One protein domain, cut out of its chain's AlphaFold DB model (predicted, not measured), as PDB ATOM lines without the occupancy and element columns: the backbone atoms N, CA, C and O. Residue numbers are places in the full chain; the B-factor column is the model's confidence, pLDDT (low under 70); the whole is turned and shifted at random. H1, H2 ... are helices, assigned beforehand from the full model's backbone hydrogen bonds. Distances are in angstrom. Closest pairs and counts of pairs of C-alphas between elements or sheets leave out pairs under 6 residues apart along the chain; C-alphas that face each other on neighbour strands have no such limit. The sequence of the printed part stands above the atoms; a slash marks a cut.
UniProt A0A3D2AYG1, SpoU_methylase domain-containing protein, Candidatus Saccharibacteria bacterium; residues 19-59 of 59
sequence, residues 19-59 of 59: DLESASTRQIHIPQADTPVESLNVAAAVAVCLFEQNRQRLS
ATOM      1  N   ASP A  19     149.508  97.764 135.961       93.19
ATOM      2  CA  ASP A  19     149.138  98.676 134.874       93.19
ATOM      3  C   ASP A  19     148.463  99.948 135.406       93.19
ATOM      4  O   ASP A  19     148.809 101.059 135.001       93.19
ATOM      5  N   LEU A  20     147.520  99.803 136.346       92.06
ATOM      6  CA  LEU A  20     146.853 100.940 136.987       92.06
ATOM      7  C   LEU A  20     147.802 101.695 137.911       92.06
ATOM      8  O   LEU A  20     147.748 102.922 137.971       92.06
ATOM      9  N   GLU A  21     148.672 100.974 138.612       92.44
ATOM     10  CA  GLU A  21     149.690 101.569 139.464       92.44
ATOM     11  C   GLU A  21     150.647 102.444 138.642       92.44
ATOM     12  O   GLU A  21     150.858 103.610 138.980       92.44
ATOM     13  N   SER A  22     151.127 101.931 137.505       93.94
ATOM     14  CA  SER A  22     152.027 102.640 136.585       93.94
ATOM     15  C   SER A  22     151.354 103.818 135.874       93.94
ATOM     16  O   SER A  22     152.009 104.811 135.564       93.94
ATOM     17  N   ALA A  23     150.047 103.728 135.611       94.56
ATOM     18  CA  ALA A  23     149.268 104.816 135.022       94.56
ATOM     19  C   ALA A  23     148.833 105.878 136.050       94.56
ATOM     20  O   ALA A  23     148.360 106.956 135.670       94.56
ATOM     21  N   SER A  24     148.949 105.589 137.350       94.19
ATOM     22  CA  SER A  24     148.513 106.504 138.400       94.19
ATOM     23  C   SER A  24     149.431 107.725 138.476       94.19
ATOM     24  O   SER A  24     150.653 107.634 138.507       94.19
ATOM     25  N   THR A  25     148.834 108.915 138.531       95.62
ATOM     26  CA  THR A  25     149.601 110.160 138.711       95.62
ATOM     27  C   THR A  25     149.992 110.389 140.165       95.62
ATOM     28  O   THR A  25     150.888 111.183 140.452       95.62
ATOM     29  N   ARG A  26     149.282 109.743 141.097       93.12
ATOM     30  CA  ARG A  26     149.461 109.876 142.540       93.12
ATOM     31  C   ARG A  26     149.044 108.589 143.235       93.12
ATOM     32  O   ARG A  26     147.931 108.116 143.026       93.12
ATOM     33  N   GLN A  27     149.895 108.123 144.139       92.25
ATOM     34  CA  GLN A  27     149.583 107.057 145.083       92.25
ATOM     35  C   GLN A  27     149.322 107.660 146.463       92.25
ATOM     36  O   GLN A  27     150.006 108.598 146.881       92.25
ATOM     37  N   ILE A  28     148.314 107.145 147.164       91.75
ATOM     38  CA  ILE A  28     148.011 107.520 148.546       91.75
ATOM     39  C   ILE A  28     147.668 106.275 149.358       91.75
ATOM     40  O   ILE A  28     147.243 105.266 148.802       91.75
ATOM     41  N   HIS A  29     147.796 106.377 150.676       90.62
ATOM     42  CA  HIS A  29     147.475 105.309 151.616       90.62
ATOM     43  C   HIS A  29     146.614 105.860 152.762       90.62
ATOM     44  O   HIS A  29     146.801 107.009 153.170       90.62
ATOM     45  N   ILE A  30     145.676 105.056 153.276       91.19
ATOM     46  CA  ILE A  30     144.899 105.374 154.483       91.19
ATOM     47  C   ILE A  30     145.701 104.860 155.681       91.19
ATOM     48  O   ILE A  30     145.842 103.649 155.801       91.19
ATOM     49  N   PRO A  31     146.223 105.726 156.568       89.88
ATOM     50  CA  PRO A  31     146.979 105.269 157.728       89.88
ATOM     51  C   PRO A  31     146.162 104.276 158.561       89.88
ATOM     52  O   PRO A  31     145.041 104.582 158.972       89.88
ATOM     53  N   GLN A  32     146.727 103.097 158.804       86.44
ATOM     54  CA  GLN A  32     146.160 102.097 159.702       86.44
ATOM     55  C   GLN A  32     146.884 102.167 161.050       86.44
ATOM     56  O   GLN A  32     148.046 102.563 161.115       86.44
ATOM     57  N   ALA A  33     146.173 101.842 162.131       85.12
ATOM     58  CA  ALA A  33     146.790 101.706 163.448       85.12
ATOM     59  C   ALA A  33     147.731 100.489 163.465       85.12
ATOM     60  O   ALA A  33     147.550  99.580 162.658       85.12
ATOM     61  N   ASP A  34     148.656 100.426 164.429       78.00
ATOM     62  CA  ASP A  34     149.623  99.322 164.605       78.00
ATOM     63  C   ASP A  34     148.977  97.987 165.063       78.00
ATOM     64  O   ASP A  34     149.580  97.173 165.763       78.00
ATOM     65  N   THR A  35     147.707  97.766 164.722       77.62
ATOM     66  CA  THR A  35     146.963  96.528 164.949       77.62
ATOM     67  C   THR A  35     147.169  95.575 163.763       77.62
ATOM     68  O   THR A  35     147.507  96.020 162.670       77.62
ATOM     69  N   PRO A  36     146.952  94.255 163.922       78.12
ATOM     70  CA  PRO A  36     147.250  93.259 162.883       78.12
ATOM     71  C   PRO A  36     146.263  93.269 161.695       78.12
ATOM     72  O   PRO A  36     146.052  92.247 161.050       78.12
ATOM     73  N   VAL A  37     145.604  94.396 161.419       79.94
ATOM     74  CA  VAL A  37     144.686  94.536 160.286       79.94
ATOM     75  C   VAL A  37     145.499  94.923 159.056       79.94
ATOM     76  O   VAL A  37     145.856  96.085 158.892       79.94
ATOM     77  N   GLU A  38     145.759  93.951 158.186       76.44
ATOM     78  CA  GLU A  38     146.581  94.134 156.980       76.44
ATOM     79  C   GLU A  38     145.958  95.091 155.953       76.44
ATOM     80  O   GLU A  38     146.682  95.783 155.243       76.44
ATOM     81  N   SER A  39     144.622  95.151 155.876       83.50
ATOM     82  CA  SER A  39     143.915  96.017 154.932       83.50
ATOM     83  C   SER A  39     142.510  96.389 155.413       83.50
ATOM     84  O   SER A  39     141.862  95.664 156.171       83.50
ATOM     85  N   LEU A  40     141.990  97.507 154.908       87.50
ATOM     86  CA  LEU A  40     140.565  97.825 155.001       87.50
ATOM     87  C   LEU A  40     139.774  97.089 153.919       87.50
ATOM     88  O   LEU A  40     140.281  96.832 152.829       87.50
ATOM     89  N   ASN A  41     138.493  96.842 154.192       91.50
ATOM     90  CA  ASN A  41     137.547  96.491 153.140       91.50
ATOM     91  C   ASN A  41     137.514  97.589 152.063       91.50
ATOM     92  O   ASN A  41     137.489  98.783 152.387       91.50
ATOM     93  N   VAL A  42     137.454  97.195 150.787       92.69
ATOM     94  CA  VAL A  42     137.537  98.144 149.664       92.69
ATOM     95  C   VAL A  42     136.440  99.207 149.733       92.69
ATOM     96  O   VAL A  42     136.721 100.386 149.528       92.69
ATOM     97  N   ALA A  43     135.202  98.840 150.084       94.19
ATOM     98  CA  ALA A  43     134.105  99.806 150.163       94.19
ATOM     99  C   ALA A  43     134.338 100.856 151.265       94.19
ATOM    100  O   ALA A  43     134.042 102.036 151.064       94.19
ATOM    101  N   ALA A  44     134.926 100.454 152.396       94.38
ATOM    102  CA  ALA A  44     135.317 101.382 153.453       94.38
ATOM    103  C   ALA A  44     136.422 102.346 152.982       94.38
ATOM    104  O   ALA A  44     136.316 103.553 153.208       94.38
ATOM    105  N   ALA A  45     137.436 101.844 152.270       94.00
ATOM    106  CA  ALA A  45     138.493 102.678 151.699       94.00
ATOM    107  C   ALA A  45     137.940 103.697 150.683       94.00
ATOM    108  O   ALA A  45     138.266 104.884 150.759       94.00
ATOM    109  N   VAL A  46     137.033 103.267 149.792       95.56
ATOM    110  CA  VAL A  46     136.350 104.161 148.842       95.56
ATOM    111  C   VAL A  46     135.585 105.258 149.575       95.56
ATOM    112  O   VAL A  46     135.714 106.433 149.223       95.56
ATOM    113  N   ALA A  47     134.814 104.903 150.607       97.44
ATOM    114  CA  ALA A  47     134.052 105.873 151.382       97.44
ATOM    115  C   ALA A  47     134.972 106.944 151.989       97.44
ATOM    116  O   ALA A  47     134.739 108.135 151.776       97.44
ATOM    117  N   VAL A  48     136.057 106.543 152.661       96.19
ATOM    118  CA  VAL A  48     137.039 107.475 153.242       96.19
ATOM    119  C   VAL A  48     137.594 108.429 152.179       96.19
ATOM    120  O   VAL A  48     137.567 109.648 152.369       96.19
ATOM    121  N   CYS A  49     138.036 107.906 151.032       95.56
ATOM    122  CA  CYS A  49     138.595 108.709 149.941       95.56
ATOM    123  C   CYS A  49     137.587 109.715 149.357       95.56
ATOM    124  O   CYS A  49     137.935 110.878 149.122       95.56
ATOM    125  N   LEU A  50     136.335 109.302 149.141       95.81
ATOM    126  CA  LEU A  50     135.290 110.173 148.597       95.81
ATOM    127  C   LEU A  50     134.865 111.259 149.590       95.81
ATOM    128  O   LEU A  50     134.709 112.417 149.192       95.81
ATOM    129  N   PHE A  51     134.726 110.925 150.876       96.88
ATOM    130  CA  PHE A  51     134.400 111.910 151.908       96.88
ATOM    131  C   PHE A  51     135.534 112.915 152.114       96.88
ATOM    132  O   PHE A  51     135.265 114.112 152.208       96.88
ATOM    133  N   GLU A  52     136.796 112.481 152.086       96.56
ATOM    134  CA  GLU A  52     137.939 113.397 152.147       96.56
ATOM    135  C   GLU A  52     138.008 114.308 150.914       96.56
ATOM    136  O   GLU A  52     138.275 115.510 151.014       96.56
ATOM    137  N   GLN A  53     137.713 113.773 149.728       95.62
ATOM    138  CA  GLN A  53     137.598 114.590 148.527       95.62
ATOM    139  C   GLN A  53     136.499 115.645 148.671       95.62
ATOM    140  O   GLN A  53     136.747 116.803 148.332       95.62
ATOM    141  N   ASN A  54     135.322 115.261 149.165       96.00
ATOM    142  CA  ASN A  54     134.212 116.180 149.397       96.00
ATOM    143  C   ASN A  54     134.582 117.257 150.428       96.00
ATOM    144  O   ASN A  54     134.396 118.442 150.163       96.00
ATOM    145  N   ARG A  55     135.207 116.872 151.548       96.56
ATOM    146  CA  ARG A  55     135.693 117.800 152.578       96.56
ATOM    147  C   ARG A  55     136.624 118.863 151.989       96.56
ATOM    148  O   ARG A  55     136.430 120.047 152.232       96.56
ATOM    149  N   GLN A  56     137.587 118.462 151.156       95.81
ATOM    150  CA  GLN A  56     138.506 119.393 150.485       95.81
ATOM    151  C   GLN A  56     137.863 120.278 149.404       95.81
ATOM    152  O   GLN A  56     138.502 121.239 148.978       95.81
ATOM    153  N   ARG A  57     136.682 119.912 148.889       94.19
ATOM    154  CA  ARG A  57     135.919 120.712 147.911       94.19
ATOM    155  C   ARG A  57     134.999 121.725 148.586       94.19
ATOM    156  O   ARG A  57     134.703 122.748 147.986       94.19
ATOM    157  N   LEU A  58     134.531 121.406 149.793       92.38
ATOM    158  CA  LEU A  58     133.705 122.293 150.613       92.38
ATOM    159  C   LEU A  58     134.521 123.376 151.334       92.38
ATOM    160  O   LEU A  58     133.969 124.415 151.680       92.38
ATOM    161  N   SER A  59     135.809 123.124 151.586       73.94
ATOM    162  CA  SER A  59     136.795 124.130 152.025       73.94
ATOM    163  C   SER A  59     137.471 124.784 150.833       73.94
ATOM    164  O   SER A  59     137.943 125.930 150.964       73.94
TER     165      SER A  59
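This is residues 19 to 59 of the 59 residues of the protein "SpoU_methylase domain-containing protein" of Candidatus Saccharibacteria bacterium (UniProt A0A3D2AYG1). A short helix, H1, stands free at the start of an arm that leads through a wide loop, whose residues 33 to 38 also stand free, into one long straight helix, H2. The two helices do not pack on each other, and residues 50 to 58 of H2 stick out too. The printed part has 41 residues with two named helices, H1 then H2, and no named strand, and its class is all helix. It is loose, with a radius of gyration of the C-alphas of 12.6 A and spans of 34 by 28 by 17 A.

H1, residues 19 to 23, and H2, residues 42 to 58, are apart, with no C-alpha of the one within 8 A of the other. In both helices every O i to N i+4 pair is within hydrogen-bond range.

H1 begins at C-alpha 19 at (149.138, 98.676, 134.874). H2 begins at C-alpha 42 at (137.537, 98.144, 149.664), ends at C-alpha 58 at (133.705, 122.293, 150.613) and is 24.5 A long from first to last C-alpha.

The C-alphas of Pro 36 and Ser 59, the two farthest apart, are 34.4 A apart. The link from H1 to H2, residues 24 to 41, is long. The printed part has no cut, and no printed residue has a pLDDT under 70.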